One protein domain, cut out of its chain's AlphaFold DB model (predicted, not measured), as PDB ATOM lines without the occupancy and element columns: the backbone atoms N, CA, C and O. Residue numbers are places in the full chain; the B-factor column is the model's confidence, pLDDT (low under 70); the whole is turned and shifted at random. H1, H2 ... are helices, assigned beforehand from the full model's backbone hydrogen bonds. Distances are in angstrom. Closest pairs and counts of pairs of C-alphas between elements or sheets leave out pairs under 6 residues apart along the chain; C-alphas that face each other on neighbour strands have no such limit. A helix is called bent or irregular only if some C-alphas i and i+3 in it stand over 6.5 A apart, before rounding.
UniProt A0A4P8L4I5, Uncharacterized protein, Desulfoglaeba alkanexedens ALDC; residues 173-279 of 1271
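What this domain is: This is residues 173 to 279 of the 1271 residues of an uncharacterized protein of Desulfoglaeba alkanexedens ALDC (UniProt A0A4P8L4I5). H1 runs through the middle of a rounded cluster of crossed helices, with H2 and H4 on one side of it, H7 on the other, and H5 crossing it between them. Short H3 sits by H4, and short H6 packs on H5 and H7. The printed part has 107 residues with seven named helices, H1 to H7 in order, and no named strand; the class is all helix. It is compact, with a radius of gyration of the C-alphas of 13.4 A and spans of 34 by 31 by 22 A.

How they stand to each other: H1, residues 173 to 187, touches H5, residues 227 to 240, with residues 183 to 187 alone, at a steep tilt of 62 degrees; the closest C-alphas, of Ile 183 and Phe 235, are 7.2 A apart. With residues 175 to 179 alone H1 touches H7, residues 257 to 268, at 56 degrees, a steep tilt; C-alphas 176 and 262 are closest, 6.3 A apart. H2, residues 197 to 206, touches residues 228 to 233 of H5 alone, closest at C-alphas 197 and 229, 4.6 A. H2 also touches H4, residues 215 to 223, closest at C-alphas 201 and 221, 6.2 A. H3, residues 209 to 212, touches no helix. H6, residues 250 to 253, touches H5, closest at C-alphas 253 and 234, 6.1 A. Every O i to N i+4 pair is within hydrogen-bond range in H2, H4, H5 and H7, and 7 of 11 in H1; H3 and H6 are too short for one.

Where its parts are: H1 is 21.4 A long from C-alpha 173 at (20.425, 10.165, -24.340), and irregular, with C-alphas 173 and 176 7.1 A apart. H5 measures 19.9 A, and H7 16.0 A to C-alpha 268 at (7.946, 9.227, -38.052).

The domain as a whole: The printed part has no cut and no long link. Mean pLDDT of the printed part is 71.2; residues 187 to 199 and 269 to 279 are among those under 70.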
ATOM      1  N   LYS A 173      21.570   9.754 -25.171       85.19
ATOM      2  CA  LYS A 173      20.425  10.165 -24.340       85.19
ATOM      3  C   LYS A 173      19.989  11.624 -24.518       85.19
ATOM      4  O   LYS A 173      18.922  12.003 -24.050       85.19
ATOM      5  N   HIS A 174      20.833  12.458 -25.122       87.38
ATOM      6  CA  HIS A 174      20.574  13.882 -25.322       87.38
ATOM      7  C   HIS A 174      20.244  14.220 -26.779       87.38
ATOM      8  O   HIS A 174      19.821  15.341 -27.036       87.38
ATOM      9  N   ILE A 175      20.372  13.273 -27.719       89.56
ATOM     10  CA  ILE A 175      20.139  13.532 -29.146       89.56
ATOM     11  C   ILE A 175      18.692  13.918 -29.451       89.56
ATOM     12  O   ILE A 175      18.460  14.856 -30.201       89.56
ATOM     13  N   HIS A 176      17.716  13.262 -28.816       87.12
ATOM     14  CA  HIS A 176      16.309  13.625 -28.984       87.12
ATOM     15  C   HIS A 176      16.075  15.059 -28.515       87.12
ATOM     16  O   HIS A 176      15.450  15.846 -29.208       87.12
ATOM     17  N   ARG A 177      16.631  15.424 -27.357       86.19
ATOM     18  CA  ARG A 177      16.522  16.780 -26.821       86.19
ATOM     19  C   ARG A 177      17.239  17.804 -27.703       86.19
ATOM     20  O   ARG A 177      16.717  18.885 -27.908       86.19
ATOM     21  N   PHE A 178      18.395  17.458 -28.268       89.44
ATOM     22  CA  PHE A 178      19.083  18.289 -29.259       89.44
ATOM     23  C   PHE A 178      18.201  18.534 -30.493       89.44
ATOM     24  O   PHE A 178      18.052  19.672 -30.925       89.44
ATOM     25  N   ILE A 179      17.554  17.491 -31.017       88.38
ATOM     26  CA  ILE A 179      16.651  17.617 -32.165       88.38
ATOM     27  C   ILE A 179      15.426  18.462 -31.797       88.38
ATOM     28  O   ILE A 179      15.159  19.443 -32.475       88.38
ATOM     29  N   THR A 180      14.711  18.141 -30.718       83.06
ATOM     30  CA  THR A 180      13.467  18.826 -30.324       83.06
ATOM     31  C   THR A 180      13.683  20.270 -29.862       83.06
ATOM     32  O   THR A 180      12.902  21.147 -30.220       83.06
ATOM     33  N   ASP A 181      14.732  20.537 -29.077       81.62
ATOM     34  CA  ASP A 181      14.934  21.848 -28.445       81.62
ATOM     35  C   ASP A 181      15.739  22.811 -29.331       81.62
ATOM     36  O   ASP A 181      15.645  24.025 -29.137       81.62
ATOM     37  N   LEU A 182      16.555  22.303 -30.270       83.81
ATOM     38  CA  LEU A 182      17.463  23.131 -31.079       83.81
ATOM     39  C   LEU A 182      17.238  23.031 -32.584       83.81
ATOM     40  O   LEU A 182      17.240  24.068 -33.237       83.81
ATOM     41  N   ILE A 183      17.053  21.833 -33.145       84.06
ATOM     42  CA  ILE A 183      16.911  21.660 -34.603       84.06
ATOM     43  C   ILE A 183      15.469  21.921 -35.052       84.06
ATOM     44  O   ILE A 183      15.213  22.749 -35.919       84.06
ATOM     45  N   GLU A 184      14.500  21.246 -34.442       77.50
ATOM     46  CA  GLU A 184      13.082  21.324 -34.789       77.50
ATOM     47  C   GLU A 184      12.499  22.746 -34.751       77.50
ATOM     48  O   GLU A 184      11.736  23.072 -35.666       77.50
ATOM     49  N   PRO A 185      12.826  23.616 -33.774       73.44
ATOM     50  CA  PRO A 185      12.324  24.987 -33.767       73.44
ATOM     51  C   PRO A 185      12.763  25.786 -34.996       73.44
ATOM     52  O   PRO A 185      12.069  26.715 -35.394       73.44
ATOM     53  N   GLU A 186      13.889  25.417 -35.607       71.00
ATOM     54  CA  GLU A 186      14.436  26.065 -36.800       71.00
ATOM     55  C   GLU A 186      13.803  25.491 -38.078       71.00
ATOM     56  O   GLU A 186      13.575  26.220 -39.037       71.00
ATOM     57  N   LEU A 187      13.417  24.208 -38.065       65.00
ATOM     58  CA  LEU A 187      12.690  23.550 -39.161       65.00
ATOM     59  C   LEU A 187      11.214  23.967 -39.265       65.00
ATOM     60  O   LEU A 187      10.573  23.739 -40.288       65.00
ATOM     61  N   ARG A 188      10.651  24.550 -38.200       55.34
ATOM     62  CA  ARG A 188       9.284  25.101 -38.179       55.34
ATOM     63  C   ARG A 188       9.208  26.535 -38.723       55.34
ATOM     64  O   ARG A 188       8.130  27.116 -38.715       55.34
ATOM     65  N   SER A 189      10.323  27.091 -39.205       51.03
ATOM     66  CA  SER A 189      10.327  28.358 -39.936       51.03
ATOM     67  C   SER A 189       9.534  28.222 -41.238       51.03
ATOM     68  O   SER A 189       9.687  27.261 -41.994       51.03
ATOM     69  N   HIS A 190       8.678  29.203 -41.508       44.50
ATOM     70  CA  HIS A 190       7.742  29.242 -42.635       44.50
ATOM     71  C   HIS A 190       8.428  29.377 -44.005       44.50
ATOM     72  O   HIS A 190       7.758  29.333 -45.034       44.50
ATOM     73  N   LEU A 191       9.755  29.515 -44.033       40.62
ATOM     74  CA  LEU A 191      10.480  29.922 -45.226       40.62
ATOM     75  C   LEU A 191      11.049  28.808 -46.080       40.62
ATOM     76  O   LEU A 191      11.352  29.037 -47.243       40.62
ATOM     77  N   GLY A 192      11.274  27.617 -45.530       42.25
ATOM     78  CA  GLY A 192      12.062  26.607 -46.244       42.25
ATOM     79  C   GLY A 192      13.470  27.076 -46.664       42.25
ATOM     80  O   GLY A 192      14.150  26.332 -47.360       42.25
ATOM     81  N   VAL A 193      13.922  28.265 -46.238       42.53
ATOM     82  CA  VAL A 193      15.295  28.750 -46.388       42.53
ATOM     83  C   VAL A 193      15.943  28.695 -45.014       42.53
ATOM     84  O   VAL A 193      15.755  29.557 -44.150       42.53
ATOM     85  N   TYR A 194      16.716  27.646 -44.803       47.69
ATOM     86  CA  TYR A 194      17.306  27.319 -43.515       47.69
ATOM     87  C   TYR A 194      18.385  28.335 -43.137       47.69
ATOM     88  O   TYR A 194      19.088  28.894 -43.980       47.69
ATOM     89  N   THR A 195      18.447  28.697 -41.862       52.88
ATOM     90  CA  THR A 195      19.559  29.454 -41.277       52.88
ATOM     91  C   THR A 195      20.843  28.641 -41.434       52.88
ATOM     92  O   THR A 195      20.810  27.429 -41.275       52.88
ATOM     93  N   THR A 196      21.974  29.268 -41.768       55.38
ATOM     94  CA  THR A 196      23.256  28.538 -41.810       55.38
ATOM     95  C   THR A 196      23.555  27.945 -40.431       55.38
ATOM     96  O   THR A 196      23.123  28.499 -39.411       55.38
ATOM     97  N   GLY A 197      24.302  26.839 -40.358       62.50
ATOM     98  CA  GLY A 197      24.633  26.241 -39.059       62.50
ATOM     99  C   GLY A 197      25.426  27.208 -38.187       62.50
ATOM    100  O   GLY A 197      25.246  27.242 -36.973       62.50
ATOM    101  N   GLU A 198      26.219  28.085 -38.804       57.78
ATOM    102  CA  GLU A 198      26.931  29.149 -38.107       57.78
ATOM    103  C   GLU A 198      25.969  30.147 -37.454       57.78
ATOM    104  O   GLU A 198      26.135  30.510 -36.285       57.78
ATOM    105  N   HIS A 199      24.925  30.560 -38.179       64.44
ATOM    106  CA  HIS A 199      23.885  31.410 -37.620       64.44
ATOM    107  C   HIS A 199      23.172  30.711 -36.460       64.44
ATOM    108  O   HIS A 199      22.943  31.342 -35.428       64.44
ATOM    109  N   LEU A 200      22.857  29.420 -36.595       74.19
ATOM    110  CA  LEU A 200      22.225  28.637 -35.535       74.19
ATOM    111  C   LEU A 200      23.093  28.535 -34.286       74.19
ATOM    112  O   LEU A 200      22.644  28.899 -33.201       74.19
ATOM    113  N   VAL A 201      24.352  28.133 -34.434       77.00
ATOM    114  CA  VAL A 201      25.299  28.022 -33.320       77.00
ATOM    115  C   VAL A 201      25.490  29.381 -32.644       77.00
ATOM    116  O   VAL A 201      25.425  29.475 -31.418       77.00
ATOM    117  N   ARG A 202      25.632  30.467 -33.415       74.19
ATOM    118  CA  ARG A 202      25.727  31.836 -32.880       74.19
ATOM    119  C   ARG A 202      24.450  32.258 -32.150       74.19
ATOM    120  O   ARG A 202      24.525  32.824 -31.060       74.19
ATOM    121  N   LYS A 203      23.277  31.949 -32.705       73.44
ATOM    122  CA  LYS A 203      21.963  32.202 -32.096       73.44
ATOM    123  C   LYS A 203      21.806  31.440 -30.779       73.44
ATOM    124  O   LYS A 203      21.348  32.025 -29.798       73.44
ATOM    125  N   TRP A 204      22.225  30.176 -30.723       82.44
ATOM    126  CA  TRP A 204      22.204  29.371 -29.500       82.44
ATOM    127  C   TRP A 204      23.155  29.932 -28.434       82.44
ATOM    128  O   TRP A 204      22.766  30.006 -27.268       82.44
ATOM    129  N   LYS A 205      24.339  30.426 -28.837       77.31
ATOM    130  CA  LYS A 205      25.286  31.141 -27.955       77.31
ATOM    131  C   LYS A 205      24.687  32.437 -27.378       77.31
ATOM    132  O   LYS A 205      24.904  32.747 -26.212       77.31
ATOM    133  N   GLN A 206      23.903  33.184 -28.163       67.75
ATOM    134  CA  GLN A 206      23.366  34.499 -27.773       67.75
ATOM    135  C   GLN A 206      22.064  34.455 -26.952       67.75
ATOM    136  O   GLN A 206      21.792  35.379 -26.190       67.75
ATOM    137  N   LYS A 207      21.229  33.415 -27.090       57.91
ATOM    138  CA  LYS A 207      19.856  33.406 -26.537       57.91
ATOM    139  C   LYS A 207      19.726  33.136 -25.029       57.91
ATOM    140  O   LYS A 207      18.605  32.991 -24.553       57.91
ATOM    141  N   GLY A 208      20.814  32.989 -24.269       57.72
ATOM    142  CA  GLY A 208      20.745  32.586 -22.849       57.72
ATOM    143  C   GLY A 208      20.156  31.180 -22.614       57.72
ATOM    144  O   GLY A 208      20.067  30.728 -21.476       57.72
ATOM    145  N   MET A 209      19.794  30.462 -23.686       63.03
ATOM    146  CA  MET A 209      19.281  29.090 -23.661       63.03
ATOM    147  C   MET A 209      20.325  28.078 -23.198       63.03
ATOM    148  O   MET A 209      19.949  27.037 -22.665       63.03
ATOM    149  N   LEU A 210      21.618  28.391 -23.366       71.62
ATOM    150  CA  LEU A 210      22.724  27.535 -22.942       71.62
ATOM    151  C   LEU A 210      22.535  27.052 -21.503       71.62
ATOM    152  O   LEU A 210      22.620  25.854 -21.272       71.62
ATOM    153  N   ALA A 211      22.153  27.934 -20.575       68.38
ATOM    154  CA  ALA A 211      21.970  27.602 -19.160       68.38
ATOM    155  C   ALA A 211      20.963  26.461 -18.893       68.38
ATOM    156  O   ALA A 211      21.094  25.761 -17.892       68.38
ATOM    157  N   TYR A 212      19.992  26.248 -19.787       74.81
ATOM    158  CA  TYR A 212      18.932  25.244 -19.638       74.81
ATOM    159  C   TYR A 212      19.212  23.938 -20.395       74.81
ATOM    160  O   TYR A 212      18.497  22.946 -20.211       74.81
ATOM    161  N   LEU A 213      20.236  23.921 -21.253       81.69
ATOM    162  CA  LEU A 213      20.632  22.745 -22.019       81.69
ATOM    163  C   LEU A 213      21.524  21.814 -21.181       81.69
ATOM    164  O   LEU A 213      22.288  22.277 -20.338       81.69
ATOM    165  N   PRO A 214      21.491  20.492 -21.420       80.25
ATOM    166  CA  PRO A 214      22.450  19.570 -20.822       80.25
ATOM    167  C   PRO A 214      23.899  19.984 -21.114       80.25
ATOM    168  O   PRO A 214      24.227  20.336 -22.248       80.25
ATOM    169  N   ARG A 215      24.793  19.844 -20.123       78.69
ATOM    170  CA  ARG A 215      26.226  20.186 -20.255       78.69
ATOM    171  C   ARG A 215      26.919  19.652 -21.524       78.69
ATOM    172  O   ARG A 215      27.748  20.378 -22.063       78.69
ATOM    173  N   PRO A 216      26.630  18.438 -22.042       80.62
ATOM    174  CA  PRO A 216      27.188  17.990 -23.324       80.62
ATOM    175  C   PRO A 216      26.826  18.887 -24.502       80.62
ATOM    176  O   PRO A 216      27.695  19.238 -25.290       80.62
ATOM    177  N   ILE A 217      25.554  19.282 -24.592       86.88
ATOM    178  CA  ILE A 217      25.057  20.157 -25.653       86.88
ATOM    179  C   ILE A 217      25.659  21.557 -25.483       86.88
ATOM    180  O   ILE A 217      26.105  22.141 -26.463       86.88
ATOM    181  N   GLN A 218      25.759  22.058 -24.245       85.50
ATOM    182  CA  GLN A 218      26.444  23.326 -23.955       85.50
ATOM    183  C   GLN A 218      27.890  23.312 -24.465       85.50
ATOM    184  O   GLN A 218      28.259  24.155 -25.274       85.50
ATOM    185  N   ARG A 219      28.684  22.308 -24.066       83.50
ATOM    186  CA  ARG A 219      30.093  22.177 -24.471       83.50
ATOM    187  C   ARG A 219      30.256  22.038 -25.980       83.50
ATOM    188  O   ARG A 219      31.181  22.616 -26.539       83.50
ATOM    189  N   PHE A 220      29.363  21.297 -26.629       87.38
ATOM    190  CA  PHE A 220      29.331  21.179 -28.083       87.38
ATOM    191  C   PHE A 220      29.090  22.533 -28.764       87.38
ATOM    192  O   PHE A 220      29.799  22.892 -29.700       87.38
ATOM    193  N   ILE A 221      28.143  23.328 -28.265       87.38
ATOM    194  CA  ILE A 221      27.861  24.662 -28.807       87.38
ATOM    195  C   ILE A 221      29.020  25.626 -28.516       87.38
ATOM    196  O   ILE A 221      29.440  26.352 -29.407       87.38
ATOM    197  N   GLU A 222      29.557  25.642 -27.297       84.44
ATOM    198  CA  GLU A 222      30.576  26.608 -26.857       84.44
ATOM    199  C   GLU A 222      31.971  26.336 -27.428       84.44
ATOM    200  O   GLU A 222      32.711  27.281 -27.701       84.44
ATOM    201  N   HIS A 223      32.338  25.064 -27.596       84.25
ATOM    202  CA  HIS A 223      33.714  24.651 -27.889       84.25
ATOM    203  C   HIS A 223      33.865  23.727 -29.100       84.25
ATOM    204  O   HIS A 223      34.981  23.314 -29.405       84.25
ATOM    205  N   GLY A 224      32.769  23.371 -29.769       77.56
ATOM    206  CA  GLY A 224      32.787  22.426 -30.883       77.56
ATOM    207  C   GLY A 224      33.097  23.032 -32.250       77.56
ATOM    208  O   GLY A 224      32.981  22.305 -33.229       77.56
ATOM    209  N   ASP A 225      33.442  24.320 -32.358       71.12
ATOM    210  CA  ASP A 225      33.757  24.948 -33.651       71.12
ATOM    211  C   ASP A 225      34.996  24.261 -34.289       71.12
ATOM    212  O   ASP A 225      35.967  23.995 -33.574       71.12
ATOM    213  N   PRO A 226      35.012  23.969 -35.611       66.00
ATOM    214  CA  PRO A 226      33.936  24.166 -36.594       66.00
ATOM    215  C   PRO A 226      32.956  22.977 -36.715       66.00
ATOM    216  O   PRO A 226      31.966  23.061 -37.437       66.00
ATOM    217  N   VAL A 227      33.212  21.857 -36.027       75.50
ATOM    218  CA  VAL A 227      32.412  20.618 -36.105       75.50
ATOM    219  C   VAL A 227      30.934  20.862 -35.785       75.50
ATOM    220  O   VAL A 227      30.058  20.307 -36.441       75.50
ATOM    221  N   ASN A 228      30.633  21.687 -34.785       79.62
ATOM    222  CA  ASN A 228      29.261  21.958 -34.360       79.62
ATOM    223  C   ASN A 228      28.400  22.657 -35.424       79.62
ATOM    224  O   ASN A 228      27.217  22.336 -35.545       79.62
ATOM    225  N   VAL A 229      28.997  23.558 -36.205       72.88
ATOM    226  CA  VAL A 229      28.379  24.230 -37.349       72.88
ATOM    227  C   VAL A 229      28.050  23.197 -38.414       72.88
ATOM    228  O   VAL A 229      26.888  23.085 -38.794       72.88
ATOM    229  N   ASN A 230      29.027  22.371 -38.792       70.38
ATOM    230  CA  ASN A 230      28.845  21.343 -39.817       70.38
ATOM    231  C   ASN A 230      27.734  20.357 -39.437       70.38
ATOM    232  O   ASN A 230      26.833  20.101 -40.226       70.38
ATOM    233  N   ILE A 231      27.726  19.851 -38.200       81.94
ATOM    234  CA  ILE A 231      26.670  18.939 -37.732       81.94
ATOM    235  C   ILE A 231      25.291  19.607 -37.784       81.94
ATOM    236  O   ILE A 231      24.329  18.970 -38.214       81.94
ATOM    237  N   ALA A 232      25.173  20.877 -37.379       79.94
ATOM    238  CA  ALA A 232      23.914  21.611 -37.488       79.94
ATOM    239  C   ALA A 232      23.462  21.732 -38.953       79.94
ATOM    240  O   ALA A 232      22.304  21.448 -39.249       79.94
ATOM    241  N   GLU A 233      24.372  22.060 -39.875       72.62
ATOM    242  CA  GLU A 233      24.081  22.122 -41.315       72.62
ATOM    243  C   GLU A 233      23.639  20.781 -41.880       72.62
ATOM    244  O   GLU A 233      22.702  20.745 -42.669       72.62
ATOM    245  N   ARG A 234      24.226  19.666 -41.437       75.25
ATOM    246  CA  ARG A 234      23.817  18.328 -41.888       75.25
ATOM    247  C   ARG A 234      22.434  17.925 -41.387       75.25
ATOM    248  O   ARG A 234      21.697  17.271 -42.118       75.25
ATOM    249  N   PHE A 235      22.037  18.339 -40.184       80.94
ATOM    250  CA  PHE A 235      20.656  18.156 -39.726       80.94
ATOM    251  C   PHE A 235      19.655  18.979 -40.542       80.94
ATOM    252  O   PHE A 235      18.556  18.493 -40.807       80.94
ATOM    253  N   LEU A 236      20.030  20.193 -40.952       73.69
ATOM    254  CA  LEU A 236      19.211  21.011 -41.846       73.69
ATOM    255  C   LEU A 236      19.140  20.376 -43.236       73.69
ATOM    256  O   LEU A 236      18.057  20.093 -43.714       73.69
ATOM    257  N   ASP A 237      20.279  20.041 -43.837       70.75
ATOM    258  CA  ASP A 237      20.377  19.352 -45.128       70.75
ATOM    259  C   ASP A 237      19.538  18.058 -45.160       70.75
ATOM    260  O   ASP A 237      18.794  17.815 -46.112       70.75
ATOM    261  N   MET A 238      19.584  17.273 -44.076       76.00
ATOM    262  CA  MET A 238      18.749  16.083 -43.883       76.00
ATOM    263  C   MET A 238      17.258  16.389 -43.804       76.00
ATOM    264  O   MET A 238      16.459  15.616 -44.321       76.00
ATOM    265  N   ALA A 239      16.866  17.500 -43.189       72.31
ATOM    266  CA  ALA A 239      15.475  17.926 -43.185       72.31
ATOM    267  C   ALA A 239      15.004  18.382 -44.577       72.31
ATOM    268  O   ALA A 239      13.853  18.144 -44.932       72.31
ATOM    269  N   ASN A 240      15.887  19.000 -45.368       62.12
ATOM    270  CA  ASN A 240      15.559  19.581 -46.678       62.12
ATOM    271  C   ASN A 240      15.268  18.514 -47.715       62.12
ATOM    272  O   ASN A 240      14.335  18.645 -48.498       62.12
ATOM    273  N   ARG A 241      16.105  17.478 -47.716       64.62
ATOM    274  CA  ARG A 241      16.098  16.414 -48.717       64.62
ATOM    275  C   ARG A 241      15.484  15.126 -48.173       64.62
ATOM    276  O   ARG A 241      15.636  14.072 -48.779       64.62
ATOM    277  N   TRP A 242      14.789  15.205 -47.031       73.12
ATOM    278  CA  TRP A 242      14.191  14.050 -46.356       73.12
ATOM    279  C   TRP A 242      13.260  13.245 -47.268       73.12
ATOM    280  O   TRP A 242      13.251  12.019 -47.207       73.12
ATOM    281  N   ASP A 243      12.495  13.949 -48.105       61.62
ATOM    282  CA  ASP A 243      11.530  13.348 -49.027       61.62
ATOM    283  C   ASP A 243      12.177  12.901 -50.357       61.62
ATOM    284  O   ASP A 243      11.590  12.102 -51.084       61.62
ATOM    285  N   GLU A 244      13.376  13.402 -50.683       58.16
ATOM    286  CA  GLU A 244      14.085  13.143 -51.950       58.16
ATOM    287  C   GLU A 244      15.092  11.987 -51.854       58.16
ATOM    288  O   GLU A 244      15.302  11.266 -52.829       58.16
ATOM    289  N   ASP A 245      15.728  11.816 -50.695       62.41
ATOM    290  CA  ASP A 245      16.808  10.854 -50.486       62.41
ATOM    291  C   ASP A 245      16.329   9.609 -49.714       62.41
ATOM    292  O   ASP A 245      15.462   9.693 -48.847       62.41
ATOM    293  N   ASP A 246      16.923   8.436 -49.986       63.19
ATOM    294  CA  ASP A 246      16.520   7.173 -49.347       63.19
ATOM    295  C   ASP A 246      16.741   7.247 -47.827       63.19
ATOM    296  O   ASP A 246      17.892   7.280 -47.365       63.19
ATOM    297  N   PRO A 247      15.675   7.208 -47.008       60.38
ATOM    298  CA  PRO A 247      15.813   7.301 -45.570       60.38
ATOM    299  C   PRO A 247      16.657   6.170 -44.991       60.38
ATOM    300  O   PRO A 247      17.183   6.357 -43.900       60.38
ATOM    301  N   ALA A 248      16.784   5.009 -45.648       63.34
ATOM    302  CA  ALA A 248      17.551   3.859 -45.167       63.34
ATOM    303  C   ALA A 248      19.079   4.061 -45.245       63.34
ATOM    304  O   ALA A 248      19.813   3.478 -44.437       63.34
ATOM    305  N   LEU A 249      19.564   4.922 -46.146       71.62
ATOM    306  CA  LEU A 249      20.987   5.177 -46.390       71.62
ATOM    307  C   LEU A 249      21.529   6.294 -45.487       71.62
ATOM    308  O   LEU A 249      21.766   7.421 -45.903       71.62
ATOM    309  N   TRP A 250      21.785   5.979 -44.217       74.19
ATOM    310  CA  TRP A 250      22.182   6.986 -43.220       74.19
ATOM    311  C   TRP A 250      23.482   7.753 -43.544       74.19
ATOM    312  O   TRP A 250      23.608   8.914 -43.159       74.19
ATOM    313  N   ARG A 251      24.432   7.136 -44.265       71.06
ATOM    314  CA  ARG A 251      25.746   7.731 -44.586       71.06
ATOM    315  C   ARG A 251      25.664   8.949 -45.504       71.06
ATOM    316  O   ARG A 251      26.544   9.799 -45.435       71.06
ATOM    317  N   GLN A 252      24.607   9.069 -46.308       70.25
ATOM    318  CA  GLN A 252      24.438  10.191 -47.241       70.25
ATOM    319  C   GLN A 252      24.378  11.557 -46.535       70.25
ATOM    320  O   GLN A 252      24.678  12.596 -47.126       70.25
ATOM    321  N   TRP A 253      24.018  11.551 -45.249       72.69
ATOM    322  CA  TRP A 253      23.884  12.748 -44.428       72.69
ATOM    323  C   TRP A 253      25.185  13.175 -43.743       72.69
ATOM    324  O   TRP A 253      25.204  14.243 -43.144       72.69
ATOM    325  N   GLY A 254      26.260  12.376 -43.799       72.56
ATOM    326  CA  GLY A 254      27.509  12.685 -43.086       72.56
ATOM    327  C   GLY A 254      27.336  12.749 -41.560       72.56
ATOM    328  O   GLY A 254      28.043  13.485 -40.879       72.56
ATOM    329  N   LEU A 255      26.357  12.017 -41.017       79.25
ATOM    330  CA  LEU A 255      26.025  11.968 -39.590       79.25
ATOM    331  C   LEU A 255      26.085  10.522 -39.088       79.25
ATOM    332  O   LEU A 255      25.686   9.630 -39.833       79.25
ATOM    333  N   PRO A 256      26.479  10.262 -37.826       81.81
ATOM    334  CA  PRO A 256      26.429   8.918 -37.259       81.81
ATOM    335  C   PRO A 256      25.032   8.295 -37.333       81.81
ATOM    336  O   PRO A 256      24.015   8.975 -37.143       81.81
ATOM    337  N   GLN A 257      24.966   6.976 -37.506       82.31
ATOM    338  CA  GLN A 257      23.711   6.255 -37.728       82.31
ATOM    339  C   GLN A 257      22.669   6.511 -36.628       82.31
ATOM    340  O   GLN A 257      21.478   6.646 -36.915       82.31
ATOM    341  N   TYR A 258      23.091   6.605 -35.362       84.69
ATOM    342  CA  TYR A 258      22.171   6.857 -34.247       84.69
ATOM    343  C   TYR A 258      21.524   8.247 -34.313       84.69
ATOM    344  O   TYR A 258      20.374   8.399 -33.904       84.69
ATOM    345  N   MET A 259      22.231   9.254 -34.837       87.25
ATOM    346  CA  MET A 259      21.708  10.611 -35.001       87.25
ATOM    347  C   MET A 259      20.658  10.662 -36.107       87.25
ATOM    348  O   MET A 259      19.567  11.191 -35.899       87.25
ATOM    349  N   VAL A 260      20.959  10.033 -37.248       86.25
ATOM    350  CA  VAL A 260      20.016   9.890 -38.366       86.25
ATOM    351  C   VAL A 260      18.784   9.100 -37.930       86.25
ATOM    352  O   VAL A 260      17.659   9.504 -38.204       86.25
ATOM    353  N   ASN A 261      18.966   7.997 -37.199       86.69
ATOM    354  CA  ASN A 261      17.856   7.206 -36.670       86.69
ATOM    355  C   ASN A 261      17.008   8.000 -35.664       86.69
ATOM    356  O   ASN A 261      15.785   7.891 -35.696       86.69
ATOM    357  N   ALA A 262      17.625   8.805 -34.793       88.12
ATOM    358  CA  ALA A 262      16.894   9.666 -33.866       88.12
ATOM    359  C   ALA A 262      16.039  10.699 -34.613       88.12
ATOM    360  O   ALA A 262      14.865  10.865 -34.287       88.12
ATOM    361  N   PHE A 263      16.592  11.321 -35.657       86.12
ATOM    362  CA  PHE A 263      15.845  12.234 -36.520       86.12
ATOM    363  C   PHE A 263      14.720  11.521 -37.274       86.12
ATOM    364  O   PHE A 263      13.579  11.969 -37.242       86.12
ATOM    365  N   ARG A 264      14.998  10.349 -37.861       84.06
ATOM    366  CA  ARG A 264      13.994   9.506 -38.526       84.06
ATOM    367  C   ARG A 264      12.830   9.178 -37.598       84.06
ATOM    368  O   ARG A 264      11.676   9.274 -38.003       84.06
ATOM    369  N   ASN A 265      13.124   8.772 -36.366       84.38
ATOM    370  CA  ASN A 265      12.107   8.442 -35.372       84.38
ATOM    371  C   ASN A 265      11.287   9.676 -34.981       84.38
ATOM    372  O   ASN A 265      10.073   9.566 -34.853       84.38
ATOM    373  N   HIS A 266      11.934  10.840 -34.858       82.75
ATOM    374  CA  HIS A 266      11.275  12.123 -34.601       82.75
ATOM    375  C   HIS A 266      10.341  12.556 -35.742       82.75
ATOM    376  O   HIS A 266       9.262  13.084 -35.498       82.75
ATOM    377  N   VAL A 267      10.719  12.311 -37.000       76.50
ATOM    378  CA  VAL A 267       9.856  12.596 -38.158       76.50
ATOM    379  C   VAL A 267       8.698  11.595 -38.243       76.50
ATOM    380  O   VAL A 267       7.556  11.993 -38.461       76.50
ATOM    381  N   ARG A 268       8.961  10.300 -38.016       73.62
ATOM    382  CA  ARG A 268       7.946   9.227 -38.052       73.62
ATOM    383  C   ARG A 268       6.906   9.318 -36.936       73.62
ATOM    384  O   ARG A 268       5.798   8.832 -37.129       73.62
ATOM    385  N   SER A 269       7.245   9.899 -35.787       69.25
ATOM    386  CA  SER A 269       6.303  10.092 -34.677       69.25
ATOM    387  C   SER A 269       5.295  11.228 -34.913       69.25
ATOM    388  O   SER A 269       4.414  11.428 -34.080       69.25
ATOM    389  N   ARG A 270       5.385  11.960 -36.038       65.69
ATOM    390  CA  ARG A 270       4.384  12.949 -36.467       65.69
ATOM    391  C   ARG A 270       3.269  12.305 -37.295       65.69
ATOM    392  O   ARG A 270       3.542  11.504 -38.190       65.69
ATOM    393  N   ASP A 271       2.029  12.749 -37.077       46.50
ATOM    394  CA  ASP A 271       0.860  12.366 -37.879       46.50
ATOM    395  C   ASP A 271       1.079  12.692 -39.371       46.50
ATOM    396  O   ASP A 271       0.989  13.846 -39.802       46.50
ATOM    397  N   GLY A 272       1.386  11.657 -40.160       53.81
ATOM    398  CA  GLY A 272       1.553  11.718 -41.614       53.81
ATOM    399  C   GLY A 272       2.994  11.688 -42.138       53.81
ATOM    400  O   GLY A 272       3.168  11.738 -43.349       53.81
ATOM    401  N   GLY A 273       4.027  11.611 -41.288       51.81
ATOM    402  CA  GLY A 273       5.430  11.444 -41.722       51.81
ATOM    403  C   GLY A 273       6.055  12.621 -42.495       51.81
ATOM    404  O   GLY A 273       7.258  12.628 -42.718       51.81
ATOM    405  N   THR A 274       5.271  13.634 -42.859       52.19
ATOM    406  CA  THR A 274       5.734  14.891 -43.460       52.19
ATOM    407  C   THR A 274       6.204  15.886 -42.402       52.19
ATOM    408  O   THR A 274       5.511  16.147 -41.407       52.19
ATOM    409  N   ILE A 275       7.339  16.539 -42.653       56.44
ATOM    410  CA  ILE A 275       7.742  17.740 -41.916       56.44
ATOM    411  C   ILE A 275       6.786  18.870 -42.331       56.44
ATOM    412  O   ILE A 275       7.034  19.601 -43.282       56.44
ATOM    413  N   ARG A 276       5.643  19.006 -41.639       45.03
ATOM    414  CA  ARG A 276       4.735  20.142 -41.856       45.03
ATOM    415  C   ARG A 276       5.496  21.441 -41.570       45.03
ATOM    416  O   ARG A 276       5.817  21.707 -40.410       45.03
ATOM    417  N   LYS A 277       5.749  22.237 -42.613       45.59
ATOM    418  CA  LYS A 277       6.079  23.663 -42.502       45.59
ATOM    419  C   LYS A 277       4.878  24.319 -41.821       45.59
ATOM    420  O   LYS A 277       3.813  24.438 -42.428       45.59
ATOM    421  N   SER A 278       4.966  24.577 -40.518       37.94
ATOM    422  CA  SER A 278       3.842  25.168 -39.800       37.94
ATOM    423  C   SER A 278       3.775  26.657 -40.116       37.94
ATOM    424  O   SER A 278       4.789  27.331 -40.249       37.94
ATOM    425  N   TRP A 279       2.558  27.185 -40.167       38.62
ATOM    426  CA  TRP A 279       2.295  28.625 -40.177       38.62
ATOM    427  C   TRP A 279       2.484  29.244 -38.780       38.62
ATOM    428  O   TRP A 279       2.046  30.361 -38.532       38.62
TER     429      TRP A 279